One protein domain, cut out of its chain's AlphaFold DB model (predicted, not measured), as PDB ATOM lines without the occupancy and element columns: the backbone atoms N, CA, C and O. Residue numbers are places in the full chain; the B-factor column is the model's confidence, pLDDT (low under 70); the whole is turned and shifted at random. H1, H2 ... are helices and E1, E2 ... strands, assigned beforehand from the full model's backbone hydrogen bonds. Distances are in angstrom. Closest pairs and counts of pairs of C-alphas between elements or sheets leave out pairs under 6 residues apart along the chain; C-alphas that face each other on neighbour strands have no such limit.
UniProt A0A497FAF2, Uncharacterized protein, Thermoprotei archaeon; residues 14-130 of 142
ATOM      1  N   LYS A  14     364.463 327.664 107.891       91.56
ATOM      2  CA  LYS A  14     364.592 328.103 109.285       91.56
ATOM      3  C   LYS A  14     363.876 327.099 110.203       91.56
ATOM      4  O   LYS A  14     362.643 327.070 110.207       91.56
ATOM      5  N   PRO A  15     364.599 326.268 110.980       92.25
ATOM      6  CA  PRO A  15     363.966 325.360 111.925       92.25
ATOM      7  C   PRO A  15     363.420 326.139 113.125       92.25
ATOM      8  O   PRO A  15     364.115 326.963 113.718       92.25
ATOM      9  N   VAL A  16     362.190 325.832 113.520       93.69
ATOM     10  CA  VAL A  16     361.542 326.368 114.717       93.69
ATOM     11  C   VAL A  16     361.167 325.196 115.609       93.69
ATOM     12  O   VAL A  16     360.511 324.250 115.177       93.69
ATOM     13  N   THR A  17     361.621 325.240 116.859       94.00
ATOM     14  CA  THR A  17     361.353 324.206 117.860       94.00
ATOM     15  C   THR A  17     360.909 324.857 119.156       94.00
ATOM     16  O   THR A  17     361.601 325.718 119.696       94.00
ATOM     17  N   VAL A  18     359.766 324.425 119.673       94.50
ATOM     18  CA  VAL A  18     359.236 324.856 120.969       94.50
ATOM     19  C   VAL A  18     358.767 323.634 121.747       94.50
ATOM     20  O   VAL A  18     358.375 322.632 121.161       94.50
ATOM     21  N   SER A  19     358.811 323.687 123.076       94.50
ATOM     22  CA  SER A  19     358.317 322.589 123.906       94.50
ATOM     23  C   SER A  19     357.594 323.090 125.146       94.50
ATOM     24  O   SER A  19     357.823 324.213 125.600       94.50
ATOM     25  N   PHE A  20     356.721 322.241 125.678       96.50
ATOM     26  CA  PHE A  20     356.001 322.454 126.926       96.50
ATOM     27  C   PHE A  20     355.702 321.115 127.604       96.50
ATOM     28  O   PHE A  20     355.880 320.052 127.010       96.50
ATOM     29  N   VAL A  21     355.274 321.160 128.861       97.12
ATOM     30  CA  VAL A  21     354.823 319.976 129.598       97.12
ATOM     31  C   VAL A  21     353.307 320.020 129.701       97.12
ATOM     32  O   VAL A  21     352.748 321.059 130.045       97.12
ATOM     33  N   ALA A  22     352.660 318.896 129.416       97.44
ATOM     34  CA  ALA A  22     351.228 318.704 129.589       97.44
ATOM     35  C   ALA A  22     350.977 317.563 130.575       97.44
ATOM     36  O   ALA A  22     351.644 316.533 130.508       97.44
ATOM     37  N   GLU A  23     350.007 317.735 131.466       97.88
ATOM     38  CA  GLU A  23     349.478 316.645 132.283       97.88
ATOM     39  C   GLU A  23     348.253 316.049 131.584       97.88
ATOM     40  O   GLU A  23     347.341 316.776 131.190       97.88
ATOM     41  N   VAL A  24     348.249 314.732 131.393       97.31
ATOM     42  CA  VAL A  24     347.199 314.000 130.674       97.31
ATOM     43  C   VAL A  24     346.865 312.688 131.384       97.31
ATOM     44  O   VAL A  24     347.698 312.171 132.131       97.31
ATOM     45  N   PRO A  25     345.671 312.112 131.163       97.31
ATOM     46  CA  PRO A  25     345.341 310.794 131.692       97.31
ATOM     47  C   PRO A  25     346.072 309.684 130.918       97.31
ATOM     48  O   PRO A  25     345.948 309.564 129.700       97.31
ATOM     49  N   PHE A  26     346.816 308.836 131.628       97.12
ATOM     50  CA  PHE A  26     347.576 307.729 131.048       97.12
ATOM     51  C   PHE A  26     346.665 306.719 130.332       97.12
ATOM     52  O   PHE A  26     345.677 306.254 130.905       97.12
ATOM     53  N   MET A  27     347.010 306.330 129.098       95.25
ATOM     54  CA  MET A  27     346.272 305.342 128.284       95.25
ATOM     55  C   MET A  27     344.790 305.697 128.039       95.25
ATOM     56  O   MET A  27     343.945 304.811 127.867       95.25
ATOM     57  N   VAL A  28     344.452 306.988 128.044       96.50
ATOM     58  CA  VAL A  28     343.114 307.504 127.731       96.50
ATOM     59  C   VAL A  28     343.241 308.537 126.620       96.50
ATOM     60  O   VAL A  28     344.067 309.446 126.711       96.50
ATOM     61  N   SER A  29     342.420 308.406 125.576       96.06
ATOM     62  CA  SER A  29     342.399 309.380 124.487       96.06
ATOM     63  C   SER A  29     342.013 310.760 125.002       96.06
ATOM     64  O   SER A  29     341.024 310.912 125.725       96.06
ATOM     65  N   CYS A  30     342.777 311.776 124.624       96.25
ATOM     66  CA  CYS A  30     342.587 313.129 125.132       96.25
ATOM     67  C   CYS A  30     343.043 314.186 124.130       96.25
ATOM     68  O   CYS A  30     343.800 313.905 123.200       96.25
ATOM     69  N   SER A  31     342.609 315.423 124.359       96.38
ATOM     70  CA  SER A  31     343.098 316.589 123.629       96.38
ATOM     71  C   SER A  31     343.881 317.502 124.563       96.38
ATOM     72  O   SER A  31     343.449 317.763 125.684       96.38
ATOM     73  N   ILE A  32     345.016 317.994 124.083       96.50
ATOM     74  CA  ILE A  32     345.902 318.920 124.780       96.50
ATOM     75  C   ILE A  32     345.774 320.273 124.091       96.50
ATOM     76  O   ILE A  32     346.031 320.389 122.891       96.50
ATOM     77  N   GLU A  33     345.385 321.298 124.840       96.00
ATOM     78  CA  GLU A  33     345.453 322.674 124.353       96.00
ATOM     79  C   GLU A  33     346.904 323.151 124.414       96.00
ATOM     80  O   GLU A  33     347.572 323.001 125.442       96.00
ATOM     81  N   VAL A  34     347.414 323.691 123.306       96.75
ATOM     82  CA  VAL A  34     348.773 324.235 123.287       96.75
ATOM     83  C   VAL A  34     348.793 325.526 124.114       96.75
ATOM     84  O   VAL A  34     347.979 326.417 123.859       96.75
ATOM     85  N   PRO A  35     349.709 325.665 125.092       97.50
ATOM     86  CA  PRO A  35     349.762 326.850 125.932       97.50
ATOM     87  C   PRO A  35     349.955 328.124 125.113       97.50
ATOM     88  O   PRO A  35     350.708 328.156 124.134       97.50
ATOM     89  N   ARG A  36     349.302 329.207 125.538       96.69
ATOM     90  CA  ARG A  36     349.306 330.484 124.817       96.69
ATOM     91  C   ARG A  36     350.720 331.019 124.590       96.69
ATOM     92  O   ARG A  36     351.018 331.516 123.512       96.69
ATOM     93  N   GLU A  37     351.609 330.873 125.562       96.94
ATOM     94  CA  GLU A  37     353.006 331.289 125.458       96.94
ATOM     95  C   GLU A  37     353.796 330.500 124.399       96.94
ATOM     96  O   GLU A  37     354.780 331.002 123.857       96.94
ATOM     97  N   VAL A  38     353.383 329.267 124.089       96.69
ATOM     98  CA  VAL A  38     353.968 328.455 123.013       96.69
ATOM     99  C   VAL A  38     353.445 328.936 121.661       96.69
ATOM    100  O   VAL A  38     354.238 329.124 120.740       96.69
ATOM    101  N   ILE A  39     352.141 329.218 121.563       96.69
ATOM    102  CA  ILE A  39     351.530 329.829 120.374       96.69
ATOM    103  C   ILE A  39     352.188 331.176 120.059       96.69
ATOM    104  O   ILE A  39     352.610 331.412 118.930       96.69
ATOM    105  N   GLU A  40     352.352 332.043 121.057       96.44
ATOM    106  CA  GLU A  40     352.983 333.356 120.895       96.44
ATOM    107  C   GLU A  40     354.443 333.248 120.431       96.44
ATOM    108  O   GLU A  40     354.889 334.072 119.631       96.44
ATOM    109  N   LYS A  41     355.181 332.215 120.859       96.12
ATOM    110  CA  LYS A  41     356.532 331.937 120.342       96.12
ATOM    111  C   LYS A  41     356.510 331.552 118.866       96.12
ATOM    112  O   LYS A  41     357.315 332.084 118.113       96.12
ATOM    113  N   LEU A  42     355.597 330.678 118.441       95.25
ATOM    114  CA  LEU A  42     355.473 330.297 117.028       95.25
ATOM    115  C   LEU A  42     355.105 331.505 116.153       95.25
ATOM    116  O   LEU A  42     355.718 331.714 115.111       95.25
ATOM    117  N   ILE A  43     354.188 332.360 116.619       94.81
ATOM    118  CA  ILE A  43     353.845 333.620 115.936       94.81
ATOM    119  C   ILE A  43     355.066 334.540 115.844       94.81
ATOM    120  O   ILE A  43     355.327 335.114 114.790       94.81
ATOM    121  N   LYS A  44     355.827 334.681 116.936       95.81
ATOM    122  CA  LYS A  44     357.043 335.506 116.968       95.81
ATOM    123  C   LYS A  44     358.115 334.998 116.003       95.81
ATOM    124  O   LYS A  44     358.867 335.799 115.462       95.81
ATOM    125  N   GLU A  45     358.177 333.688 115.791       94.62
ATOM    126  CA  GLU A  45     359.068 333.064 114.813       94.62
ATOM    127  C   GLU A  45     358.549 333.143 113.369       94.62
ATOM    128  O   GLU A  45     359.219 332.627 112.474       94.62
ATOM    129  N   GLU A  46     357.422 333.830 113.153       93.88
ATOM    130  CA  GLU A  46     356.766 334.073 111.863       93.88
ATOM    131  C   GLU A  46     356.160 332.812 111.231       93.88
ATOM    132  O   GLU A  46     356.048 332.713 110.010       93.88
ATOM    133  N   VAL A  47     355.731 331.847 112.054       94.12
ATOM    134  CA  VAL A  47     355.022 330.653 111.572       94.12
ATOM    135  C   VAL A  47     353.634 331.049 111.036       94.12
ATOM    136  O   VAL A  47     352.820 331.568 111.805       94.12
ATOM    137  N   PRO A  48     353.331 330.821 109.739       92.25
ATOM    138  CA  PRO A  48     352.046 331.202 109.154       92.25
ATOM    139  C   PRO A  48     350.885 330.329 109.639       92.25
ATOM    140  O   PRO A  48     351.050 329.135 109.882       92.25
ATOM    141  N   GLU A  49     349.680 330.896 109.699       93.88
ATOM    142  CA  GLU A  49     348.446 330.118 109.887       93.88
ATOM    143  C   GLU A  49     348.316 329.047 108.784       93.88
ATOM    144  O   GLU A  49     348.592 329.315 107.612       93.88
ATOM    145  N   GLY A  50     347.913 327.830 109.153       93.06
ATOM    146  CA  GLY A  50     347.810 326.678 108.253       93.06
ATOM    147  C   GLY A  50     349.145 326.000 107.926       93.06
ATOM    148  O   GLY A  50     349.163 324.993 107.221       93.06
ATOM    149  N   TYR A  51     350.273 326.515 108.426       93.62
ATOM    150  CA  TYR A  51     351.583 325.925 108.162       93.62
ATOM    151  C   TYR A  51     351.769 324.598 108.915       93.62
ATOM    152  O   TYR A  51     351.315 324.484 110.057       93.62
ATOM    153  N   PRO A  52     352.434 323.585 108.325       93.62
ATOM    154  CA  PRO A  52     352.595 322.290 108.971       93.62
ATOM    155  C   PRO A  52     353.492 322.371 110.211       93.62
ATOM    156  O   PRO A  52     354.616 322.878 110.166       93.62
ATOM    157  N   VAL A  53     353.005 321.805 111.312       94.75
ATOM    158  CA  VAL A  53     353.719 321.633 112.579       94.75
ATOM    159  C   VAL A  53     353.681 320.161 112.970       94.75
ATOM    160  O   VAL A  53     352.624 319.540 113.026       94.75
ATOM    161  N   HIS A  54     354.838 319.587 113.267       94.12
ATOM    162  CA  HIS A  54     354.955 318.242 113.815       94.12
ATOM    163  C   HIS A  54     354.955 318.311 115.335       94.12
ATOM    164  O   HIS A  54     355.671 319.127 115.910       94.12
ATOM    165  N   ALA A  55     354.178 317.447 115.984       94.62
ATOM    166  CA  ALA A  55     354.140 317.345 117.435       94.62
ATOM    167  C   ALA A  55     354.587 315.953 117.879       94.62
ATOM    168  O   ALA A  55     354.105 314.949 117.352       94.62
ATOM    169  N   TYR A  56     355.466 315.909 118.872       94.06
ATOM    170  CA  TYR A  56     355.983 314.684 119.467       94.06
ATOM    171  C   TYR A  56     355.745 314.701 120.969       94.06
ATOM    172  O   TYR A  56     355.788 315.763 121.591       94.06
ATOM    173  N   ALA A  57     355.527 313.525 121.549       94.62
ATOM    174  CA  ALA A  57     355.358 313.368 122.985       94.62
ATOM    175  C   ALA A  57     356.264 312.278 123.562       94.62
ATOM    176  O   ALA A  57     356.479 311.231 122.944       94.62
ATOM    177  N   LEU A  58     356.749 312.524 124.780       93.94
ATOM    178  CA  LEU A  58     357.462 311.560 125.618       93.94
ATOM    179  C   LEU A  58     357.113 311.755 127.098       93.94
ATOM    180  O   LEU A  58     356.868 312.889 127.514       93.94
ATOM    181  N   PRO A  59     357.149 310.696 127.928       95.62
ATOM    182  CA  PRO A  59     357.051 310.830 129.379       95.62
ATOM    183  C   PRO A  59     358.139 311.757 129.927       95.62
ATOM    184  O   PRO A  59     359.309 311.634 129.564       95.62
ATOM    185  N   LEU A  60     357.768 312.680 130.815       95.75
ATOM    186  CA  LEU A  60     358.698 313.698 131.308       95.75
ATOM    187  C   LEU A  60     359.899 313.094 132.053       95.75
ATOM    188  O   LEU A  60     361.018 313.570 131.883       95.75
ATOM    189  N   GLU A  61     359.682 312.043 132.843       94.38
ATOM    190  CA  GLU A  61     360.760 311.361 133.573       94.38
ATOM    191  C   GLU A  61     361.768 310.705 132.621       94.38
ATOM    192  O   GLU A  61     362.972 310.831 132.819       94.38
ATOM    193  N   TYR A  62     361.293 310.117 131.518       93.12
ATOM    194  CA  TYR A  62     362.176 309.587 130.479       93.12
ATOM    195  C   TYR A  62     363.038 310.689 129.852       93.12
ATOM    196  O   TYR A  62     364.243 310.519 129.678       93.12
ATOM    197  N   VAL A  63     362.438 311.847 129.556       93.00
ATOM    198  CA  VAL A  63     363.155 313.005 129.001       93.00
ATOM    199  C   VAL A  63     364.239 313.505 129.956       93.00
ATOM    200  O   VAL A  63     365.365 313.722 129.520       93.00
ATOM    201  N   LYS A  64     363.936 313.642 131.252       93.00
ATOM    202  CA  LYS A  64     364.920 314.073 132.260       93.00
ATOM    203  C   LYS A  64     366.114 313.120 132.337       93.00
ATOM    204  O   LYS A  64     367.254 313.576 132.396       93.00
ATOM    205  N   ASP A  65     365.861 311.814 132.297       93.88
ATOM    206  CA  ASP A  65     366.912 310.797 132.341       93.88
ATOM    207  C   ASP A  65     367.823 310.830 131.108       93.88
ATOM    208  O   ASP A  65     369.025 310.588 131.224       93.88
ATOM    209  N   LEU A  66     367.273 311.128 129.928       91.06
ATOM    210  CA  LEU A  66     368.053 311.319 128.701       91.06
ATOM    211  C   LEU A  66     368.872 312.618 128.740       91.06
ATOM    212  O   LEU A  66     370.066 312.607 128.443       91.06
ATOM    213  N   GLU A  67     368.268 313.727 129.167       91.81
ATOM    214  CA  GLU A  67     368.959 315.018 129.306       91.81
ATOM    215  C   GLU A  67     370.112 314.933 130.316       91.81
ATOM    216  O   GLU A  67     371.197 315.464 130.070       91.81
ATOM    217  N   ALA A  68     369.934 314.192 131.416       92.31
ATOM    218  CA  ALA A  68     370.989 313.934 132.398       92.31
ATOM    219  C   ALA A  68     372.178 313.144 131.818       92.31
ATOM    220  O   ALA A  68     373.296 313.245 132.326       92.31
ATOM    221  N   LYS A  69     371.959 312.382 130.740       92.44
ATOM    222  CA  LYS A  69     373.002 311.664 129.986       92.44
ATOM    223  C   LYS A  69     373.625 312.517 128.874       92.44
ATOM    224  O   LYS A  69     374.518 312.040 128.178       92.44
ATOM    225  N   GLY A  70     373.193 313.770 128.724       89.19
ATOM    226  CA  GLY A  70     373.675 314.694 127.698       89.19
ATOM    227  C   GLY A  70     373.009 314.516 126.333       89.19
ATOM    228  O   GLY A  70     373.520 315.039 125.343       89.19
ATOM    229  N   GLU A  71     371.895 313.785 126.253       87.31
ATOM    230  CA  GLU A  71     371.163 313.610 124.998       87.31
ATOM    231  C   GLU A  71     370.273 314.823 124.695       87.31
ATOM    232  O   GLU A  71     369.627 315.390 125.578       87.31
ATOM    233  N   ASN A  72     370.215 315.219 123.421       81.62
ATOM    234  CA  ASN A  72     369.343 316.302 122.975       81.62
ATOM    235  C   ASN A  72     367.936 315.773 122.677       81.62
ATOM    236  O   ASN A  72     367.628 315.416 121.544       81.62
ATOM    237  N   THR A  73     367.072 315.780 123.684       78.19
ATOM    238  CA  THR A  73     365.694 315.262 123.638       78.19
ATOM    239  C   THR A  73     364.750 316.050 122.734       78.19
ATOM    240  O   THR A  73     363.646 315.582 122.463       78.19
ATOM    241  N   LEU A  74     365.177 317.208 122.217       70.19
ATOM    242  CA  LEU A  74     364.342 318.034 121.354       70.19
ATOM    243  C   LEU A  74     363.940 317.312 120.072       70.19
ATOM    244  O   LEU A  74     362.923 317.679 119.534       70.19
ATOM    245  N   PHE A  75     364.653 316.290 119.598       62.25
ATOM    246  CA  PHE A  75     364.291 315.560 118.370       62.25
ATOM    247  C   PHE A  75     363.748 314.150 118.623       62.25
ATOM    248  O   PHE A  75     363.632 313.351 117.694       62.25
ATOM    249  N   TYR A  76     363.443 313.829 119.880       67.12
ATOM    250  CA  TYR A  76     363.009 312.500 120.280       67.12
ATOM    251  C   TYR A  76     361.538 312.525 120.670       67.12
ATOM    252  O   TYR A  76     361.091 313.361 121.450       67.12
ATOM    253  N   GLY A  77     360.789 311.553 120.159       76.50
ATOM    254  CA  GLY A  77     359.463 311.259 120.670       76.50
ATOM    255  C   GLY A  77     358.587 310.477 119.722       76.50
ATOM    256  O   GLY A  77     358.947 310.200 118.579       76.50
ATOM    257  N   VAL A  78     357.417 310.113 120.234       84.50
ATOM    258  CA  VAL A  78     356.376 309.485 119.432       84.50
ATOM    259  C   VAL A  78     355.581 310.595 118.745       84.50
ATOM    260  O   VAL A  78     355.083 311.480 119.448       84.50
ATOM    261  N   PRO A  79     355.479 310.597 117.404       86.69
ATOM    262  CA  PRO A  79     354.677 311.587 116.700       86.69
ATOM    263  C   PRO A  79     353.203 311.414 117.076       86.69
ATOM    264  O   PRO A  79     352.674 310.307 117.012       86.69
ATOM    265  N   LEU A  80     352.548 312.513 117.448       87.56
ATOM    266  CA  LEU A  80     351.121 312.518 117.791       87.56
ATOM    267  C   LEU A  80     350.222 312.442 116.545       87.56
ATOM    268  O   LEU A  80     349.104 311.946 116.599       87.56
ATOM    269  N   ALA A  81     350.716 312.943 115.413       84.44
ATOM    270  CA  ALA A  81     350.093 312.845 114.098       84.44
ATOM    271  C   ALA A  81     351.162 313.003 113.007       84.44
ATOM    272  O   ALA A  81     352.312 313.346 113.294       84.44
ATOM    273  N   ALA A  82     350.781 312.803 111.741       79.44
ATOM    274  CA  ALA A  82     351.670 313.073 110.610       79.44
ATOM    275  C   ALA A  82     352.094 314.553 110.568       79.44
ATOM    276  O   ALA A  82     353.275 314.844 110.396       79.44
ATOM    277  N   TRP A  83     351.136 315.466 110.741       86.38
ATOM    278  CA  TRP A  83     351.328 316.911 110.871       86.38
ATOM    279  C   TRP A  83     350.036 317.552 111.406       86.38
ATOM    280  O   TRP A  83     348.952 316.979 111.273       86.38
ATOM    281  N   TYR A  84     350.167 318.734 112.001       93.19
ATOM    282  CA  TYR A  84     349.078 319.616 112.410       93.19
ATOM    283  C   TYR A  84     349.137 320.910 111.597       93.19
ATOM    284  O   TYR A  84     350.224 321.389 111.277       93.19
ATOM    285  N   GLU A  85     347.982 321.496 111.300       93.56
ATOM    286  CA  GLU A  85     347.907 322.867 110.793       93.56
ATOM    287  C   GLU A  85     348.101 323.836 111.954       93.56
ATOM    288  O   GLU A  85     347.371 323.773 112.948       93.56
ATOM    289  N   PHE A  86     349.087 324.727 111.850       95.25
ATOM    290  CA  PHE A  86     349.260 325.773 112.845       95.25
ATOM    291  C   PHE A  86     348.026 326.674 112.891       95.25
ATOM    292  O   PHE A  86     347.606 327.222 111.872       95.25
ATOM    293  N   SER A  87     347.488 326.858 114.092       95.38
ATOM    294  CA  SER A  87     346.462 327.849 114.378       95.38
ATOM    295  C   SER A  87     346.614 328.393 115.789       95.38
ATOM    296  O   SER A  87     347.265 327.791 116.648       95.38
ATOM    297  N   LYS A  88     345.996 329.545 116.055       93.31
ATOM    298  CA  LYS A  88     346.002 330.156 117.399       93.31
ATOM    299  C   LYS A  88     345.308 329.300 118.457       93.31
ATOM    300  O   LYS A  88     345.639 329.415 119.633       93.31
ATOM    301  N   ASP A  89     344.396 328.441 118.016       93.94
ATOM    302  CA  ASP A  89     343.620 327.528 118.849       93.94
ATOM    303  C   ASP A  89     344.096 326.077 118.671       93.94
ATOM    304  O   ASP A  89     343.305 325.141 118.803       93.94
ATOM    305  N   LEU A  90     345.376 325.873 118.324       94.31
ATOM    306  CA  LEU A  90     345.939 324.552 118.059       94.31
ATOM    307  C   LEU A  90     345.700 323.602 119.241       94.31
ATOM    308  O   LEU A  90     346.130 323.840 120.374       94.31
ATOM    309  N   LYS A  91     345.042 322.480 118.938       95.81
ATOM    310  CA  LYS A  91     344.809 321.366 119.859       95.81
ATOM    311  C   LYS A  91     345.491 320.121 119.326       95.81
ATOM    312  O   LYS A  91     345.310 319.750 118.169       95.81
ATOM    313  N   LEU A  92     346.248 319.467 120.191       96.44
ATOM    314  CA  LEU A  92     346.900 318.199 119.893       96.44
ATOM    315  C   LEU A  92     346.007 317.072 120.390       96.44
ATOM    316  O   LEU A  92     345.374 317.205 121.435       96.44
ATOM    317  N   HIS A  93     345.963 315.965 119.665       95.75
ATOM    318  CA  HIS A  93     345.199 314.791 120.068       95.75
ATOM    319  C   HIS A  93     346.154 313.639 120.344       95.75
ATOM    320  O   HIS A  93     347.063 313.400 119.552       95.75
ATOM    321  N   ILE A  94     345.943 312.947 121.459       95.31
ATOM    322  CA  ILE A  94     346.590 311.672 121.752       95.31
ATOM    323  C   ILE A  94     345.495 310.620 121.684       95.31
ATOM    324  O   ILE A  94     344.570 310.643 122.497       95.31
ATOM    325  N   ASP A  95     345.590 309.734 120.701       94.06
ATOM    326  CA  ASP A  95     344.689 308.598 120.543       94.06
ATOM    327  C   ASP A  95     345.257 307.329 121.203       94.06
ATOM    328  O   ASP A  95     346.361 307.314 121.759       94.06
ATOM    329  N   GLU A  96     344.481 306.245 121.168       91.38
ATOM    330  CA  GLU A  96     344.879 304.967 121.767       91.38
ATOM    331  C   GLU A  96     346.137 304.387 121.101       91.38
ATOM    332  O   GLU A  96     347.011 303.871 121.790       91.38
ATOM    333  N   PHE A  97     346.276 304.539 119.780       92.12
ATOM    334  CA  PHE A  97     347.430 304.038 119.031       92.12
ATOM    335  C   PHE A  97     348.725 304.771 119.409       92.12
ATOM    336  O   PHE A  97     349.772 304.160 119.629       92.12
ATOM    337  N   THR A  98     348.654 306.091 119.543       93.38
ATOM    338  CA  THR A  98     349.770 306.926 119.993       93.38
ATOM    339  C   THR A  98     350.196 306.544 121.405       93.38
ATOM    340  O   THR A  98     351.392 306.432 121.686       93.38
ATOM    341  N   TRP A  99     349.232 306.274 122.287       94.38
ATOM    342  CA  TRP A  99     349.510 305.761 123.624       94.38
ATOM    343  C   TRP A  99     350.231 304.414 123.609       94.38
ATOM    344  O   TRP A  99     351.200 304.254 124.352       94.38
ATOM    345  N   GLU A 100     349.818 303.470 122.761       92.75
ATOM    346  CA  GLU A 100     350.510 302.184 122.615       92.75
ATOM    347  C   GLU A 100     351.972 302.381 122.197       92.75
ATOM    348  O   GLU A 100     352.875 301.791 122.799       92.75
ATOM    349  N   MET A 101     352.234 303.263 121.229       93.38
ATOM    350  CA  MET A 101     353.599 303.591 120.809       93.38
ATOM    351  C   MET A 101     354.430 304.192 121.954       93.38
ATOM    352  O   MET A 101     355.564 303.764 122.182       93.38
ATOM    353  N   ILE A 102     353.865 305.146 122.705       93.50
ATOM    354  CA  ILE A 102     354.523 305.746 123.878       93.50
ATOM    355  C   ILE A 102     354.818 304.670 124.929       93.50
ATOM    356  O   ILE A 102     355.937 304.597 125.442       93.50
ATOM    357  N   TYR A 103     353.844 303.807 125.220       93.44
ATOM    358  CA  TYR A 103     353.981 302.740 126.203       93.44
ATOM    359  C   TYR A 103     355.084 301.752 125.832       93.44
ATOM    360  O   TYR A 103     355.942 301.445 126.657       93.44
ATOM    361  N   HIS A 104     355.106 301.284 124.584       91.44
ATOM    362  CA  HIS A 104     356.125 300.350 124.120       91.44
ATOM    363  C   HIS A 104     357.528 300.969 124.109       91.44
ATOM    364  O   HIS A 104     358.482 300.290 124.488       91.44
ATOM    365  N   GLY A 105     357.653 302.247 123.739       89.81
ATOM    366  CA  GLY A 105     358.934 302.955 123.736       89.81
ATOM    367  C   GLY A 105     359.471 303.290 125.131       89.81
ATOM    368  O   GLY A 105     360.681 303.354 125.317       89.81
ATOM    369  N   CYS A 106     358.588 303.476 126.118       92.62
ATOM    370  CA  CYS A 106     358.946 303.990 127.446       92.62
ATOM    371  C   CYS A 106     358.483 303.084 128.599       92.62
ATOM    372  O   CYS A 106     358.281 303.558 129.715       92.62
ATOM    373  N   LYS A 107     358.308 301.780 128.349       92.50
ATOM    374  CA  LYS A 107     357.671 300.833 129.280       92.50
ATOM    375  C   LYS A 107     358.221 300.891 130.707       92.50
ATOM    376  O   LYS A 107     357.444 300.872 131.656       92.50
ATOM    377  N   GLU A 108     359.540 300.992 130.869       93.56
ATOM    378  CA  GLU A 108     360.181 301.039 132.193       93.56
ATOM    379  C   GLU A 108     359.752 302.240 133.047       93.56
ATOM    380  O   GLU A 108     359.721 302.124 134.269       93.56
ATOM    381  N   TYR A 109     359.356 303.348 132.414       92.44
ATOM    382  CA  TYR A 109     358.903 304.581 133.070       92.44
ATOM    383  C   TYR A 109     357.388 304.612 133.301       92.44
ATOM    384  O   TYR A 109     356.880 305.511 133.964       92.44
ATOM    385  N   LEU A 110     356.656 303.655 132.725       94.44
ATOM    386  CA  LEU A 110     355.191 303.642 132.682       94.44
ATOM    387  C   LEU A 110     354.583 302.406 133.356       94.44
ATOM    388  O   LEU A 110     353.370 302.334 133.525       94.44
ATOM    389  N   LYS A 111     355.405 301.417 133.729       91.94
ATOM    390  CA  LYS A 111     354.962 300.103 134.228       91.94
ATOM    391  C   LYS A 111     354.125 300.148 135.509       91.94
ATOM    392  O   LYS A 111     353.309 299.252 135.704       91.94
ATOM    393  N   ASP A 112     354.317 301.168 136.342       94.06
ATOM    394  CA  ASP A 112     353.630 301.305 137.632       94.06
ATOM    395  C   ASP A 112     352.356 302.167 137.548       94.06
ATOM    396  O   ASP A 112     351.620 302.275 138.530       94.06
ATOM    397  N   LEU A 113     352.067 302.753 136.379       94.94
ATOM    398  CA  LEU A 113     350.875 303.566 136.146       94.94
ATOM    399  C   LEU A 113     349.672 302.705 135.759       94.94
ATOM    400  O   LEU A 113     349.771 301.730 135.010       94.94
ATOM    401  N   ARG A 114     348.493 303.107 136.229       96.69
ATOM    402  CA  ARG A 114     347.201 302.532 135.851       96.69
ATOM    403  C   ARG A 114     346.506 303.439 134.847       96.69
ATOM    404  O   ARG A 114     346.652 304.656 134.884       96.69
ATOM    405  N   LYS A 115     345.720 302.848 133.941       96.69
ATOM    406  CA  LYS A 115     344.924 303.609 132.967       96.69
ATOM    407  C   LYS A 115     344.077 304.665 133.691       96.69
ATOM    408  O   LYS A 115     343.300 304.321 134.579       96.69
ATOM    409  N   GLY A 116     344.216 305.920 133.274       96.69
ATOM    410  CA  GLY A 116     343.565 307.089 133.863       96.69
ATOM    411  C   GLY A 116     344.411 307.857 134.881       96.69
ATOM    412  O   GLY A 116     344.051 308.993 135.185       96.69
ATOM    413  N   ASP A 117     345.521 307.297 135.369       97.69
ATOM    414  CA  ASP A 117     346.428 308.016 136.268       97.69
ATOM    415  C   ASP A 117     346.996 309.262 135.565       97.69
ATOM    416  O   ASP A 117     347.304 309.203 134.368       97.69
ATOM    417  N   PRO A 118     347.143 310.400 136.267       97.56
ATOM    418  CA  PRO A 118     347.747 311.586 135.681       97.56
ATOM    419  C   PRO A 118     349.229 311.330 135.395       97.56
ATOM    420  O   PRO A 118     349.972 310.840 136.248       97.56
ATOM    421  N   ILE A 119     349.670 311.694 134.196       97.06
ATOM    422  CA  ILE A 119     351.068 311.632 133.783       97.06
ATOM    423  C   ILE A 119     351.468 312.923 133.080       97.06
ATOM    424  O   ILE A 119     350.709 313.498 132.301       97.06
ATOM    425  N   GLN A 120     352.700 313.359 133.328       97.75
ATOM    426  CA  GLN A 120     353.306 314.477 132.624       97.75
ATOM    427  C   GLN A 120     354.030 314.001 131.365       97.75
ATOM    428  O   GLN A 120     354.949 313.180 131.425       97.75
ATOM    429  N   LEU A 121     353.645 314.563 130.225       96.38
ATOM    430  CA  LEU A 121     354.329 314.394 128.953       96.38
ATOM    431  C   LEU A 121     355.066 315.683 128.595       96.38
ATOM    432  O   LEU A 121     354.513 316.780 128.685       96.38
ATOM    433  N   ARG A 122     356.310 315.554 128.139       95.94
ATOM    434  CA  ARG A 122     356.969 316.604 127.369       95.94
ATOM    435  C   ARG A 122     356.408 316.553 125.955       95.94
ATOM    436  O   ARG A 122     356.527 315.529 125.287       95.94
ATOM    437  N   ILE A 123     355.851 317.669 125.509       95.69
ATOM    438  CA  ILE A 123     355.411 317.874 124.137       95.69
ATOM    439  C   ILE A 123     356.417 318.775 123.433       95.69
ATOM    440  O   ILE A 123     356.765 319.841 123.949       95.69
ATOM    441  N   VAL A 124     356.872 318.361 122.256       94.94
ATOM    442  CA  VAL A 124     357.756 319.156 121.403       94.94
ATOM    443  C   VAL A 124     357.064 319.413 120.074       94.94
ATOM    444  O   VAL A 124     356.567 318.485 119.440       94.94
ATOM    445  N   LEU A 125     357.015 320.680 119.671       95.06
ATOM    446  CA  LEU A 125     356.508 321.120 118.380       95.06
ATOM    447  C   LEU A 125     357.678 321.548 117.497       95.06
ATOM    448  O   LEU A 125     358.491 322.384 117.905       95.06
ATOM    449  N   HIS A 126     357.718 321.021 116.278       93.38
ATOM    450  CA  HIS A 126     358.698 321.370 115.258       93.38
ATOM    451  C   HIS A 126     358.030 321.839 113.985       93.38
ATOM    452  O   HIS A 126     357.075 321.234 113.502       93.38
ATOM    453  N   THR A 127     358.607 322.861 113.378       92.88
ATOM    454  CA  THR A 127     358.312 323.223 111.998       92.88
ATOM    455  C   THR A 127     359.574 323.742 111.316       92.88
ATOM    456  O   THR A 127     360.522 324.163 111.981       92.88
ATOM    457  N   GLY A 128     359.620 323.659 109.991       90.69
ATOM    458  CA  GLY A 128     360.709 324.190 109.176       90.69
ATOM    459  C   GLY A 128     360.149 325.214 108.206       90.69
ATOM    460  O   GLY A 128     359.454 324.835 107.270       90.69
ATOM    461  N   LEU A 129     360.444 326.495 108.430       89.50
ATOM    462  CA  LEU A 129     359.984 327.568 107.557       89.50
ATOM    463  C   LEU A 129     360.833 327.593 106.285       89.50
ATOM    464  O   LEU A 129     362.010 327.954 106.318       89.50
ATOM    465  N   PHE A 130     360.229 327.190 105.172       86.31
ATOM    466  CA  PHE A 130     360.819 327.254 103.839       86.31
ATOM    467  C   PHE A 130     360.815 328.695 103.324       86.31
ATOM    468  O   PHE A 130     359.757 329.260 103.044       86.31
TER     469      PHE A 130
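This is residues 14 to 130 of the 142 residues of an uncharacterized protein of Thermoprotei archaeon (UniProt A0A497FAF2). A long, twisted ribbon of three antiparallel strands, E1, E5 and E3, runs through the domain, and the small strand pair E2 and E4 lies over part of one face. H1 runs along the edge strand E1, H3 grazes the sheet near the other edge strand E3, and H2 stands up from the sheet, pointing away from E2 and E4. The printed part has 117 residues with four named helices and five named strands, in the order E1 E2 H1 E3 H2 E4 H3 H4 E5; the class is mixed, helices and strands. The sheets run E1 - E5 - E3 and E2 - E4, both antiparallel. The whole is compact, with a radius of gyration of the C-alphas of 14.1 A and spans of 42 by 32 by 23 A.

Find C-alpha 14 at (364.592, 328.103, 109.285); from there E1 runs through residues 14 to 25, 34.2 A long, and bends by 51 degrees at residue 21. Next come E2, residues 30 to 33, and H1, residues 36 to 44, 12.1 A. E3, residues 52 to 59, covers 23.8 A, and H2, residues 60 to 68, 12.3 A, begins at C-alpha 60, (358.698, 313.698, 131.308). After residues 69 to 90, with no named element, look for E4, residues 91 to 94, H3, residues 96 to 105, 14.3 A, and H4, residues 107 to 110. E5, residues 118 to 130, covers 37.8 A and ends at C-alpha 130, (360.819, 327.254, 103.839).

Start at E1 and its antiparallel neighbour E5, where N 16 and O 127 are 2.8 A apart, within hydrogen-bond range. On the other side of E5, E3 is antiparallel to it, with N 56 and O 124 at 2.9 A. In the second sheet, N 32 and O 92 of E2 and E4 are 2.8 A apart; the closest C-alphas of E1 and E2, Ala 22 and Ile 32, are 7.2 A apart. H1 is on the larger sheet, over E1 at a height of 9.6 A, along the strands at 9 degrees on the local plane; Val 18 and Val 38 have the closest C-alphas, 6.7 A. H2 stands up from that sheet, its line rising 54 degrees; its closest C-alpha pair with E5 is Leu 60 and Leu 121, 5.0 A. H3 only grazes the sheet with residues 98 to 105. H4 is close to H2 but not clearly touching, with C-alphas Tyr 62 and Tyr 109 at 6.5 A. Every O i to N i+4 pair is within hydrogen-bond range in H1, H2 and H3; H4 is too short for one.

The C-alphas farthest apart, Asp 112 and Phe 130, are 43.2 A from each other. The printed part has no cut. The link from H2 to E4, 22 residues, is long; within it residues 84 to 85 and 78 to 79 pair antiparallel with E3. Mean pLDDT of the printed part is 92.8, and residues 75 to 76 are under 70.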